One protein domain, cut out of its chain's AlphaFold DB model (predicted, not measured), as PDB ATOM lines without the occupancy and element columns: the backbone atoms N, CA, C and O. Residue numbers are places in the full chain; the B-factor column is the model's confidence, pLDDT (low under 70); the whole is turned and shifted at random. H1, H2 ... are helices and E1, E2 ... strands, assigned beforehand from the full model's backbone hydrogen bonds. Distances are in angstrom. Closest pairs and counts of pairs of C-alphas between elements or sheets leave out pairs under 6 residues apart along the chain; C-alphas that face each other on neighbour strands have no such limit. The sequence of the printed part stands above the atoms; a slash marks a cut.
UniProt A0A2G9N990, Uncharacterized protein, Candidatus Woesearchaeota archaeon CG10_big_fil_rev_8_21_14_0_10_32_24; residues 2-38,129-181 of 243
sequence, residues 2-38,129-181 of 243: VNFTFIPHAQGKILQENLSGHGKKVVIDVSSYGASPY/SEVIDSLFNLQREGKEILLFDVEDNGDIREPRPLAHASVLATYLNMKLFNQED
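Overview. This is residues 2 to 38 and 129 to 181 of the 243 residues of an uncharacterized protein of Candidatus Woesearchaeota archaeon CG10_big_fil_rev_8_21_14_0_10_32_24 (UniProt A0A2G9N990). A small parallel sheet of three short strands stands between helices: H1 covers E2 and E3 on one face, and on the opposite face H3 runs along E1 while H2 meets the sheet with its residues 135 to 139. A long loop with no named element, residues 149 to 163, links E3 to H3, and its Pro 159 and the last printed residue, Asp 181, are the ends of the longest distance. The printed part has 90 residues, with three named helices and three named strands in the order E1 H1 E2 H2 E3 H3; the sheet runs E1 E3 E2, and the class is mixed, helices and strands. It is compact, with a radius of gyration of the C-alphas of 12.9 A and spans of 38 by 31 by 21 A.

Arrangement. The inner strand of the sheet is E3, residues 144 to 148, with the edge strands E1, residues 4 to 6, and E2, residues 25 to 29, as its parallel neighbours. E1 and E3 stand at 33 degrees, with N 5 and O 145 within hydrogen-bond range at 2.8 A. E3 and E2 stand at 21 degrees, with N 26 and O 144 at 2.8 A and N 148 and O 28 at 3.1 A, both within range. Three layers, helices on both faces of a sheet, are formed with H1, residues 9 to 18, on one face and H2, residues 129 to 140, and H3, residues 164 to 179, on the other. H1 lies over E3 and E2 at a height over the sheet of 8.4 A, slantwise to the strands, at 55 degrees to E2 on the local plane. The closest C-alphas of H1 and E2 are those of Gln 16 and Val 27, 5.6 A apart. E1, H1 and E2 form a split strand-helix-strand unit, two strands running the same way with E3 between them, and its crossover is right-handed. H3 lies over E1 at a height of 8.6 A, along the strands, at 22 degrees to E1 on the local plane; the closest C-alphas are those of Phe 6 and Ser 166, 5.0 A apart. H2 touches E3, the closest C-alphas being those of Gln 139 and Ile 145, 7.1 A apart. H2 and H3 are near each other, whereas H1 is apart from both. In H1, H2 and H3 every O i to N i+4 pair is within hydrogen-bond range.

Along the chain. E1 begins at C-alpha 4, (5.960, -31.166, -39.316), and is 6.9 A long; E2 and E3 are each 13.3 A long. H1 measures 14.3 A, H2 16.1 A and H3 22.4 A, ending at C-alpha 179, (-7.313, -28.400, -33.718).

Size, cuts and confidence. The C-alphas of Pro 159 and Asp 181, the two farthest apart, are 38.4 A apart. Residues 39 to 128 are not printed, and C-alphas 38 and 129 are 12.0 A apart across this cut. The link from E3 to H3 is long, with 15 residues. The mean pLDDT of the printed part is 88.8, and residue 2, residues 20 to 23 and residues 179 to 181 are under 70.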
ATOM      1  N   VAL A   2       1.061 -36.551 -39.268       59.72
ATOM      2  CA  VAL A   2       2.271 -35.807 -38.850       59.72
ATOM      3  C   VAL A   2       2.831 -35.108 -40.080       59.72
ATOM      4  O   VAL A   2       3.217 -35.776 -41.036       59.72
ATOM      5  N   ASN A   3       2.814 -33.778 -40.077       82.25
ATOM      6  CA  ASN A   3       3.193 -32.979 -41.246       82.25
ATOM      7  C   ASN A   3       4.328 -31.995 -40.961       82.25
ATOM      8  O   ASN A   3       4.852 -31.405 -41.904       82.25
ATOM      9  N   PHE A   4       4.736 -31.857 -39.699       93.69
ATOM     10  CA  PHE A   4       5.960 -31.166 -39.316       93.69
ATOM     11  C   PHE A   4       7.009 -32.191 -38.900       93.69
ATOM     12  O   PHE A   4       6.789 -32.961 -37.967       93.69
ATOM     13  N   THR A   5       8.152 -32.201 -39.572       94.31
ATOM     14  CA  THR A   5       9.207 -33.185 -39.326       94.31
ATOM     15  C   THR A   5      10.519 -32.468 -39.087       94.31
ATOM     16  O   THR A   5      10.972 -31.700 -39.931       94.31
ATOM     17  N   PHE A   6      11.153 -32.744 -37.954       95.50
ATOM     18  CA  PHE A   6      12.537 -32.347 -37.741       95.50
ATOM     19  C   PHE A   6      13.478 -33.190 -38.600       95.50
ATOM     20  O   PHE A   6      13.347 -34.414 -38.662       95.50
ATOM     21  N   ILE A   7      14.440 -32.531 -39.239       95.56
ATOM     22  CA  ILE A   7      15.540 -33.178 -39.949       95.56
ATOM     23  C   ILE A   7      16.888 -32.593 -39.495       95.56
ATOM     24  O   ILE A   7      16.957 -31.400 -39.198       95.56
ATOM     25  N   PRO A   8      17.973 -33.393 -39.485       95.25
ATOM     26  CA  PRO A   8      19.317 -32.903 -39.181       95.25
ATOM     27  C   PRO A   8      19.753 -31.755 -40.102       95.25
ATOM     28  O   PRO A   8      19.437 -31.750 -41.296       95.25
ATOM     29  N   HIS A   9      20.553 -30.828 -39.581       94.19
ATOM     30  CA  HIS A   9      21.087 -29.647 -40.251       94.19
ATOM     31  C   HIS A   9      21.686 -29.956 -41.624       94.19
ATOM     32  O   HIS A   9      21.328 -29.329 -42.623       94.19
ATOM     33  N   ALA A  10      22.577 -30.950 -41.692       92.00
ATOM     34  CA  ALA A  10      23.241 -31.325 -42.940       92.00
ATOM     35  C   ALA A  10      22.228 -31.765 -44.010       92.00
ATOM     36  O   ALA A  10      22.336 -31.380 -45.174       92.00
ATOM     37  N   GLN A  11      21.207 -32.527 -43.608       92.31
ATOM     38  CA  GLN A  11      20.120 -32.927 -44.498       92.31
ATOM     39  C   GLN A  11      19.256 -31.722 -44.893       92.31
ATOM     40  O   GLN A  11      18.900 -31.591 -46.063       92.31
ATOM     41  N   GLY A  12      18.956 -30.830 -43.945       91.00
ATOM     42  CA  GLY A  12      18.200 -29.602 -44.172       91.00
ATOM     43  C   GLY A  12      18.839 -28.698 -45.217       91.00
ATOM     44  O   GLY A  12      18.172 -28.328 -46.183       91.00
ATOM     45  N   LYS A  13      20.143 -28.426 -45.099       92.19
ATOM     46  CA  LYS A  13      20.893 -27.632 -46.086       92.19
ATOM     47  C   LYS A  13      20.856 -28.257 -47.478       92.19
ATOM     48  O   LYS A  13      20.488 -27.579 -48.434       92.19
ATOM     49  N   ILE A  14      21.127 -29.559 -47.582       91.38
ATOM     50  CA  ILE A  14      21.076 -30.278 -48.864       91.38
ATOM     51  C   ILE A  14      19.676 -30.185 -49.479       91.38
ATOM     52  O   ILE A  14      19.535 -29.895 -50.666       91.38
ATOM     53  N   LEU A  15      18.618 -30.440 -48.710       89.44
ATOM     54  CA  LEU A  15      17.259 -30.422 -49.252       89.44
ATOM     55  C   LEU A  15      16.802 -29.008 -49.622       89.44
ATOM     56  O   LEU A  15      16.131 -28.852 -50.639       89.44
ATOM     57  N   GLN A  16      17.181 -27.989 -48.850       86.50
ATOM     58  CA  GLN A  16      16.844 -26.595 -49.133       86.50
ATOM     59  C   GLN A  16      17.484 -26.100 -50.440       86.50
ATOM     60  O   GLN A  16      16.835 -25.388 -51.200       86.50
ATOM     61  N   GLU A  17      18.718 -26.512 -50.738       84.12
ATOM     62  CA  GLU A  17      19.396 -26.179 -51.999       84.12
ATOM     63  C   GLU A  17      18.779 -26.892 -53.213       84.12
ATOM     64  O   GLU A  17      18.733 -26.338 -54.311       84.12
ATOM     65  N   ASN A  18      18.294 -28.124 -53.022       79.25
ATOM     66  CA  ASN A  18      17.842 -28.989 -54.116       79.25
ATOM     67  C   ASN A  18      16.335 -28.909 -54.405       79.25
ATOM     68  O   ASN A  18      15.892 -29.288 -55.492       79.25
ATOM     69  N   LEU A  19      15.528 -28.420 -53.464       77.56
ATOM     70  CA  LEU A  19      14.090 -28.251 -53.650       77.56
ATOM     71  C   LEU A  19      13.789 -26.846 -54.187       77.56
ATOM     72  O   LEU A  19      13.468 -25.920 -53.450       77.56
ATOM     73  N   SER A  20      13.861 -26.707 -55.512       52.31
ATOM     74  CA  SER A  20      13.292 -25.558 -56.225       52.31
ATOM     75  C   SER A  20      11.764 -25.696 -56.296       52.31
ATOM     76  O   SER A  20      11.233 -26.791 -56.473       52.31
ATOM     77  N   GLY A  21      11.058 -24.587 -56.055       56.09
ATOM     78  CA  GLY A  21       9.636 -24.544 -55.694       56.09
ATOM     79  C   GLY A  21       8.689 -25.381 -56.566       56.09
ATOM     80  O   GLY A  21       8.937 -25.579 -57.752       56.09
ATOM     81  N   HIS A  22       7.565 -25.779 -55.946       54.56
ATOM     82  CA  HIS A  22       6.465 -26.670 -56.392       54.56
ATOM     83  C   HIS A  22       6.514 -28.126 -55.882       54.56
ATOM     84  O   HIS A  22       5.598 -28.901 -56.156       54.56
ATOM     85  N   GLY A  23       7.502 -28.496 -55.063       69.19
ATOM     86  CA  GLY A  23       7.536 -29.802 -54.396       69.19
ATOM     87  C   GLY A  23       6.396 -30.022 -53.387       69.19
ATOM     88  O   GLY A  23       5.799 -29.077 -52.859       69.19
ATOM     89  N   LYS A  24       6.106 -31.297 -53.086       85.31
ATOM     90  CA  LYS A  24       5.267 -31.699 -51.937       85.31
ATOM     91  C   LYS A  24       5.915 -31.362 -50.588       85.31
ATOM     92  O   LYS A  24       5.214 -31.338 -49.588       85.31
ATOM     93  N   LYS A  25       7.227 -31.110 -50.571       90.38
ATOM     94  CA  LYS A  25       8.019 -30.824 -49.373       90.38
ATOM     95  C   LYS A  25       8.417 -29.353 -49.327       90.38
ATOM     96  O   LYS A  25       8.821 -28.806 -50.354       90.38
ATOM     97  N   VAL A  26       8.344 -28.750 -48.148       92.62
ATOM     98  CA  VAL A  26       8.842 -27.403 -47.848       92.62
ATOM     99  C   VAL A  26       9.902 -27.537 -46.764       92.62
ATOM    100  O   VAL A  26       9.646 -28.175 -45.752       92.62
ATOM    101  N   VAL A  27      11.088 -26.968 -46.979       94.56
ATOM    102  CA  VAL A  27      12.215 -27.076 -46.038       94.56
ATOM    103  C   VAL A  27      12.523 -25.711 -45.455       94.56
ATOM    104  O   VAL A  27      12.795 -24.766 -46.198       94.56
ATOM    105  N   ILE A  28      12.472 -25.610 -44.131       95.69
ATOM    106  CA  ILE A  28      12.514 -24.341 -43.411       95.69
ATOM    107  C   ILE A  28      13.655 -24.368 -42.395       95.69
ATOM    108  O   ILE A  28      13.683 -25.205 -41.493       95.69
ATOM    109  N   ASP A  29      14.581 -23.422 -42.556       97.38
ATOM    110  CA  ASP A  29      15.632 -23.128 -41.581       97.38
ATOM    111  C   ASP A  29      15.031 -22.231 -40.493       97.38
ATOM    112  O   ASP A  29      14.707 -21.070 -40.756       97.38
ATOM    113  N   VAL A  30      14.847 -22.782 -39.293       98.06
ATOM    114  CA  VAL A  30      14.293 -22.062 -38.132       98.06
ATOM    115  C   VAL A  30      15.387 -21.544 -37.195       98.06
ATOM    116  O   VAL A  30      15.105 -21.080 -36.088       98.06
ATOM    117  N   SER A  31      16.659 -21.627 -37.597       97.25
ATOM    118  CA  SER A  31      17.761 -21.046 -36.833       97.25
ATOM    119  C   SER A  31      17.752 -19.516 -36.896       97.25
ATOM    120  O   SER A  31      17.090 -18.902 -37.732       97.25
ATOM    121  N   SER A  32      18.578 -18.871 -36.069       95.50
ATOM    122  CA  SER A  32      18.798 -17.420 -36.148       95.50
ATOM    123  C   SER A  32      19.384 -16.960 -37.492       95.50
ATOM    124  O   SER A  32      19.379 -15.765 -37.779       95.50
ATOM    125  N   TYR A  33      19.922 -17.889 -38.289       94.94
ATOM    126  CA  TYR A  33      20.454 -17.647 -39.632       94.94
ATOM    127  C   TYR A  33      19.416 -17.893 -40.736       94.94
ATOM    128  O   TYR A  33      19.701 -17.631 -41.905       94.94
ATOM    129  N   GLY A  34      18.241 -18.414 -40.375       94.75
ATOM    130  CA  GLY A  34      17.145 -18.670 -41.295       94.75
ATOM    131  C   GLY A  34      16.586 -17.394 -41.921       94.75
ATOM    132  O   GLY A  34      16.820 -16.273 -41.462       94.75
ATOM    133  N   ALA A  35      15.821 -17.564 -42.996       95.06
ATOM    134  CA  ALA A  35      15.122 -16.449 -43.619       95.06
ATOM    135  C   ALA A  35      13.980 -15.957 -42.718       95.06
ATOM    136  O   ALA A  35      13.278 -16.751 -42.092       95.06
ATOM    137  N   SER A  36      13.755 -14.643 -42.697       95.19
ATOM    138  CA  SER A  36      12.547 -14.074 -42.096       95.19
ATOM    139  C   SER A  36      11.299 -14.568 -42.851       95.19
ATOM    140  O   SER A  36      11.348 -14.657 -44.082       95.19
ATOM    141  N   PRO A  37      10.192 -14.896 -42.157       96.88
ATOM    142  CA  PRO A  37       9.976 -14.747 -40.711       96.88
ATOM    143  C   PRO A  37      10.407 -15.954 -39.858       96.88
ATOM    144  O   PRO A  37      10.280 -15.910 -38.640       96.88
ATOM    145  N   TYR A  38      10.915 -17.032 -40.454       97.62
ATOM    146  CA  TYR A  38      11.159 -18.297 -39.750       97.62
ATOM    147  C   TYR A  38      12.302 -18.245 -38.733       97.62
ATOM    148  O   TYR A  38      12.309 -19.022 -37.780       97.62
ATOM    149  N   SER A 129       1.336 -14.747 -34.591       94.31
ATOM    150  CA  SER A 129       0.410 -15.814 -34.981       94.31
ATOM    151  C   SER A 129       0.366 -16.019 -36.492       94.31
ATOM    152  O   SER A 129       0.265 -17.152 -36.941       94.31
ATOM    153  N   GLU A 130       0.556 -14.968 -37.295       96.25
ATOM    154  CA  GLU A 130       0.569 -15.058 -38.758       96.25
ATOM    155  C   GLU A 130       1.708 -15.944 -39.281       96.25
ATOM    156  O   GLU A 130       1.575 -16.587 -40.326       96.25
ATOM    157  N   VAL A 131       2.835 -16.003 -38.562       96.69
ATOM    158  CA  VAL A 131       3.967 -16.866 -38.918       96.69
ATOM    159  C   VAL A 131       3.593 -18.325 -38.684       96.69
ATOM    160  O   VAL A 131       3.821 -19.166 -39.554       96.69
ATOM    161  N   ILE A 132       2.967 -18.621 -37.548       94.75
ATOM    162  CA  ILE A 132       2.483 -19.962 -37.205       94.75
ATOM    163  C   ILE A 132       1.355 -20.384 -38.160       94.75
ATOM    164  O   ILE A 132       1.391 -21.476 -38.726       94.75
ATOM    165  N   ASP A 133       0.402 -19.495 -38.434       92.19
ATOM    166  CA  ASP A 133      -0.700 -19.734 -39.363       92.19
ATOM    167  C   ASP A 133      -0.203 -19.994 -40.785       92.19
ATOM    168  O   ASP A 133      -0.768 -20.834 -41.488       92.19
ATOM    169  N   SER A 134       0.880 -19.337 -41.215       93.81
ATOM    170  CA  SER A 134       1.487 -19.605 -42.522       93.81
ATOM    171  C   SER A 134       1.983 -21.050 -42.649       93.81
ATOM    172  O   SER A 134       1.787 -21.680 -43.691       93.81
ATOM    173  N   LEU A 135       2.542 -21.613 -41.573       94.12
ATOM    174  CA  LEU A 135       2.966 -23.010 -41.516       94.12
ATOM    175  C   LEU A 135       1.763 -23.956 -41.572       94.12
ATOM    176  O   LEU A 135       1.775 -24.927 -42.330       94.12
ATOM    177  N   PHE A 136       0.698 -23.658 -40.826       91.94
ATOM    178  CA  PHE A 136      -0.528 -24.453 -40.887       91.94
ATOM    179  C   PHE A 136      -1.230 -24.360 -42.244       91.94
ATOM    180  O   PHE A 136      -1.766 -25.355 -42.719       91.94
ATOM    181  N   ASN A 137      -1.190 -23.214 -42.923       90.81
ATOM    182  CA  ASN A 137      -1.738 -23.082 -44.272       90.81
ATOM    183  C   ASN A 137      -0.989 -23.962 -45.277       90.81
ATOM    184  O   ASN A 137      -1.630 -24.709 -46.015       90.81
ATOM    185  N   LEU A 138       0.350 -23.973 -45.241       90.56
ATOM    186  CA  LEU A 138       1.148 -24.906 -46.047       90.56
ATOM    187  C   LEU A 138       0.760 -26.362 -45.757       90.56
ATOM    188  O   LEU A 138       0.607 -27.170 -46.674       90.56
ATOM    189  N   GLN A 139       0.555 -26.697 -44.485       89.56
ATOM    190  CA  GLN A 139       0.136 -28.037 -44.098       89.56
ATOM    191  C   GLN A 139      -1.252 -28.389 -44.659       89.56
ATOM    192  O   GLN A 139      -1.424 -29.480 -45.206       89.56
ATOM    193  N   ARG A 140      -2.227 -27.475 -44.583       88.06
ATOM    194  CA  ARG A 140      -3.586 -27.649 -45.139       88.06
ATOM    195  C   ARG A 140      -3.589 -27.778 -46.662       88.06
ATOM    196  O   ARG A 140      -4.424 -28.486 -47.215       88.06
ATOM    197  N   GLU A 141      -2.620 -27.168 -47.342       88.81
ATOM    198  CA  GLU A 141      -2.363 -27.370 -48.776       88.81
ATOM    199  C   GLU A 141      -1.747 -28.748 -49.101       88.81
ATOM    200  O   GLU A 141      -1.466 -29.056 -50.263       88.81
ATOM    201  N   GLY A 142      -1.520 -29.595 -48.093       87.44
ATOM    202  CA  GLY A 142      -0.955 -30.934 -48.242       87.44
ATOM    203  C   GLY A 142       0.567 -30.944 -48.385       87.44
ATOM    204  O   GLY A 142       1.117 -31.887 -48.962       87.44
ATOM    205  N   LYS A 143       1.255 -29.897 -47.912       89.44
ATOM    206  CA  LYS A 143       2.721 -29.864 -47.866       89.44
ATOM    207  C   LYS A 143       3.248 -30.636 -46.658       89.44
ATOM    208  O   LYS A 143       2.756 -30.488 -45.545       89.44
ATOM    209  N   GLU A 144       4.307 -31.402 -46.888       91.38
ATOM    210  CA  GLU A 144       5.166 -31.953 -45.841       91.38
ATOM    211  C   GLU A 144       6.206 -30.893 -45.465       91.38
ATOM    212  O   GLU A 144       6.964 -30.425 -46.321       91.38
ATOM    213  N   ILE A 145       6.235 -30.487 -44.202       94.50
ATOM    214  CA  ILE A 145       7.052 -29.373 -43.728       94.50
ATOM    215  C   ILE A 145       8.225 -29.941 -42.940       94.50
ATOM    216  O   ILE A 145       8.057 -30.575 -41.902       94.50
ATOM    217  N   LEU A 146       9.430 -29.724 -43.456       95.81
ATOM    218  CA  LEU A 146      10.677 -30.180 -42.865       95.81
ATOM    219  C   LEU A 146      11.362 -29.003 -42.174       95.81
ATOM    220  O   LEU A 146      11.708 -28.015 -42.823       95.81
ATOM    221  N   LEU A 147      11.556 -29.112 -40.867       97.50
ATOM    222  CA  LEU A 147      12.173 -28.090 -40.029       97.50
ATOM    223  C   LEU A 147      13.595 -28.514 -39.675       97.50
ATOM    224  O   LEU A 147      13.831 -29.666 -39.311       97.50
ATOM    225  N   PHE A 148      14.533 -27.579 -39.742       97.81
ATOM    226  CA  PHE A 148      15.893 -27.799 -39.260       97.81
ATOM    227  C   PHE A 148      16.462 -26.533 -38.626       97.81
ATOM    228  O   PHE A 148      16.056 -25.417 -38.957       97.81
ATOM    229  N   ASP A 149      17.420 -26.714 -37.726       97.44
ATOM    230  CA  ASP A 149      18.238 -25.635 -37.183       97.44
ATOM    231  C   ASP A 149      19.728 -25.998 -37.262       97.44
ATOM    232  O   ASP A 149      20.119 -26.727 -38.170       97.44
ATOM    233  N   VAL A 150      20.578 -25.415 -36.413       95.56
ATOM    234  CA  VAL A 150      22.035 -25.634 -36.420       95.56
ATOM    235  C   VAL A 150      22.470 -26.919 -35.715       95.56
ATOM    236  O   VAL A 150      23.581 -27.380 -35.958       95.56
ATOM    237  N   GLU A 151      21.629 -27.476 -34.849       95.88
ATOM    238  CA  GLU A 151      21.875 -28.702 -34.102       95.88
ATOM    239  C   GLU A 151      21.159 -29.901 -34.753       95.88
ATOM    240  O   GLU A 151      20.157 -29.773 -35.457       95.88
ATOM    241  N   ASP A 152      21.673 -31.103 -34.480       94.44
ATOM    242  CA  ASP A 152      21.181 -32.363 -35.067       94.44
ATOM    243  C   ASP A 152      20.498 -33.288 -34.050       94.44
ATOM    244  O   ASP A 152      20.000 -34.359 -34.402       94.44
ATOM    245  N   ASN A 153      20.535 -32.944 -32.763       94.19
ATOM    246  CA  ASN A 153      19.966 -33.791 -31.727       94.19
ATOM    247  C   ASN A 153      18.488 -33.460 -31.516       94.19
ATOM    248  O   ASN A 153      18.172 -32.431 -30.931       94.19
ATOM    249  N   GLY A 154      17.596 -34.357 -31.929       91.06
ATOM    250  CA  GLY A 154      16.168 -34.231 -31.643       91.06
ATOM    251  C   GLY A 154      15.738 -34.798 -30.286       91.06
ATOM    252  O   GLY A 154      14.594 -34.577 -29.895       91.06
ATOM    253  N   ASP A 155      16.617 -35.523 -29.586       89.69
ATOM    254  CA  ASP A 155      16.298 -36.247 -28.358       89.69
ATOM    255  C   ASP A 155      16.721 -35.455 -27.113       89.69
ATOM    256  O   ASP A 155      17.903 -35.222 -26.831       89.69
ATOM    257  N   ILE A 156      15.727 -35.063 -26.324       88.56
ATOM    258  CA  ILE A 156      15.887 -34.336 -25.065       88.56
ATOM    259  C   ILE A 156      16.718 -35.087 -24.015       88.56
ATOM    260  O   ILE A 156      17.364 -34.442 -23.185       88.56
ATOM    261  N   ARG A 157      16.775 -36.419 -24.087       87.44
ATOM    262  CA  ARG A 157      17.528 -37.282 -23.162       87.44
ATOM    263  C   ARG A 157      19.015 -37.331 -23.501       87.44
ATOM    264  O   ARG A 157      19.845 -37.692 -22.670       87.44
ATOM    265  N   GLU A 158      19.380 -36.984 -24.733       89.88
ATOM    266  CA  GLU A 158      20.772 -37.028 -25.157       89.88
ATOM    267  C   GLU A 158      21.566 -35.828 -24.616       89.88
ATOM    268  O   GLU A 158      21.146 -34.682 -24.778       89.88
ATOM    269  N   PRO A 159      22.779 -36.027 -24.075       85.88
ATOM    270  CA  PRO A 159      23.594 -34.950 -23.501       85.88
ATOM    271  C   PRO A 159      24.223 -34.006 -24.550       85.88
ATOM    272  O   PRO A 159      25.082 -33.192 -24.216       85.88
ATOM    273  N   ARG A 160      23.819 -34.100 -25.823       91.88
ATOM    274  CA  ARG A 160      24.238 -33.211 -26.923       91.88
ATOM    275  C   ARG A 160      23.281 -32.025 -27.046       91.88
ATOM    276  O   ARG A 160      22.108 -32.217 -26.738       91.88
ATOM    277  N   PRO A 161      23.712 -30.835 -27.510       91.31
ATOM    278  CA  PRO A 161      22.828 -29.675 -27.680       91.31
ATOM    279  C   PRO A 161      21.536 -30.032 -28.421       91.31
ATOM    280  O   PRO A 161      21.607 -30.656 -29.470       91.31
ATOM    281  N   LEU A 162      20.381 -29.695 -27.844       94.88
ATOM    282  CA  LEU A 162      19.061 -30.017 -28.392       94.88
ATOM    283  C   LEU A 162      18.736 -29.085 -29.566       94.88
ATOM    284  O   LEU A 162      18.908 -27.872 -29.445       94.88
ATOM    285  N   ALA A 163      18.234 -29.649 -30.659       96.81
ATOM    286  CA  ALA A 163      17.684 -28.912 -31.787       96.81
ATOM    287  C   ALA A 163      16.311 -28.342 -31.411       96.81
ATOM    288  O   ALA A 163      15.372 -29.085 -31.122       96.81
ATOM    289  N   HIS A 164      16.157 -27.019 -31.427       97.38
ATOM    290  CA  HIS A 164      14.863 -26.381 -31.162       97.38
ATOM    291  C   HIS A 164      13.837 -26.664 -32.268       97.38
ATOM    292  O   HIS A 164      12.634 -26.601 -32.028       97.38
ATOM    293  N   ALA A 165      14.290 -27.036 -33.465       97.75
ATOM    294  CA  ALA A 165      13.464 -27.495 -34.569       97.75
ATOM    295  C   ALA A 165      12.727 -28.803 -34.241       97.75
ATOM    296  O   ALA A 165      11.589 -28.967 -34.684       97.75
ATOM    297  N   SER A 166      13.311 -29.711 -33.442       95.69
ATOM    298  CA  SER A 166      12.604 -30.922 -32.987       95.69
ATOM    299  C   SER A 166      11.497 -30.589 -31.996       95.69
ATOM    300  O   SER A 166      10.381 -31.102 -32.113       95.69
ATOM    301  N   VAL A 167      11.772 -29.657 -31.085       95.69
ATOM    302  CA  VAL A 167      10.786 -29.148 -30.131       95.69
ATOM    303  C   VAL A 167       9.650 -28.437 -30.861       95.69
ATOM    304  O   VAL A 167       8.483 -28.726 -30.611       95.69
ATOM    305  N   LEU A 168       9.972 -27.570 -31.825       97.00
ATOM    306  CA  LEU A 168       8.982 -26.858 -32.631       97.00
ATOM    307  C   LEU A 168       8.114 -27.806 -33.463       97.00
ATOM    308  O   LEU A 168       6.899 -27.638 -33.502       97.00
ATOM    309  N   ALA A 169       8.711 -28.807 -34.120       95.19
ATOM    310  CA  ALA A 169       7.952 -29.801 -34.878       95.19
ATOM    311  C   ALA A 169       6.950 -30.533 -33.972       95.19
ATOM    312  O   ALA A 169       5.779 -30.671 -34.325       95.19
ATOM    313  N   THR A 170       7.403 -30.931 -32.781       91.31
ATOM    314  CA  THR A 170       6.558 -31.573 -31.771       91.31
ATOM    315  C   THR A 170       5.409 -30.658 -31.358       91.31
ATOM    316  O   THR A 170       4.248 -31.056 -31.431       91.31
ATOM    317  N   TYR A 171       5.719 -29.406 -31.020       90.81
ATOM    318  CA  TYR A 171       4.742 -28.388 -30.646       90.81
ATOM    319  C   TYR A 171       3.651 -28.191 -31.711       90.81
ATOM    320  O   TYR A 171       2.455 -28.247 -31.414       90.81
ATOM    321  N   LEU A 172       4.052 -28.005 -32.970       92.44
ATOM    322  CA  LEU A 172       3.130 -27.759 -34.080       92.44
ATOM    323  C   LEU A 172       2.256 -28.977 -34.391       92.44
ATOM    324  O   LEU A 172       1.059 -28.823 -34.631       92.44
ATOM    325  N   ASN A 173       2.811 -30.193 -34.348       88.88
ATOM    326  CA  ASN A 173       2.000 -31.400 -34.509       88.88
ATOM    327  C   ASN A 173       1.009 -31.570 -33.349       88.88
ATOM    328  O   ASN A 173      -0.137 -31.933 -33.595       88.88
ATOM    329  N   MET A 174       1.393 -31.240 -32.112       83.06
ATOM    330  CA  MET A 174       0.461 -31.260 -30.980       83.06
ATOM    331  C   MET A 174      -0.678 -30.256 -31.142       83.06
ATOM    332  O   MET A 174      -1.833 -30.586 -30.875       83.06
ATOM    333  N   LYS A 175      -0.388 -29.056 -31.653       83.00
ATOM    334  CA  LYS A 175      -1.429 -28.086 -32.017       83.00
ATOM    335  C   LYS A 175      -2.375 -28.636 -33.088       83.00
ATOM    336  O   LYS A 175      -3.577 -28.458 -32.935       83.00
ATOM    337  N   LEU A 176      -1.876 -29.346 -34.106       80.94
ATOM    338  CA  LEU A 176      -2.732 -30.001 -35.108       80.94
ATOM    339  C   LEU A 176      -3.641 -31.064 -34.492       80.94
ATOM    340  O   LEU A 176      -4.843 -31.048 -34.744       80.94
ATOM    341  N   PHE A 177      -3.090 -31.953 -33.661       75.44
ATOM    342  CA  PHE A 177      -3.884 -32.977 -32.975       75.44
ATOM    343  C   PHE A 177      -4.991 -32.367 -32.103       75.44
ATOM    344  O   PHE A 177      -6.036 -32.984 -31.936       75.44
ATOM    345  N   ASN A 178      -4.783 -31.151 -31.592       72.31
ATOM    346  CA  ASN A 178      -5.755 -30.423 -30.778       72.31
ATOM    347  C   ASN A 178      -6.753 -29.565 -31.583       72.31
ATOM    348  O   ASN A 178      -7.745 -29.133 -31.002       72.31
ATOM    349  N   GLN A 179      -6.488 -29.273 -32.864       67.62
ATOM    350  CA  GLN A 179      -7.313 -28.400 -33.718       67.62
ATOM    351  C   GLN A 179      -8.328 -29.147 -34.593       67.62
ATOM    352  O   GLN A 179      -9.247 -28.511 -35.099       67.62
ATOM    353  N   GLU A 180      -8.173 -30.454 -34.822       57.81
ATOM    354  CA  GLU A 180      -9.159 -31.213 -35.600       57.81
ATOM    355  C   GLU A 180     -10.470 -31.352 -34.797       57.81
ATOM    356  O   GLU A 180     -10.535 -32.066 -33.798       57.81
ATOM    357  N   ASP A 181     -11.497 -30.611 -35.230       49.81
ATOM    358  CA  ASP A 181     -12.852 -30.547 -34.677       49.81
ATOM    359  C   ASP A 181     -13.434 -31.927 -34.317       49.81
ATOM    360  O   ASP A 181     -13.742 -32.734 -35.196       49.81
TER     361      ASP A 181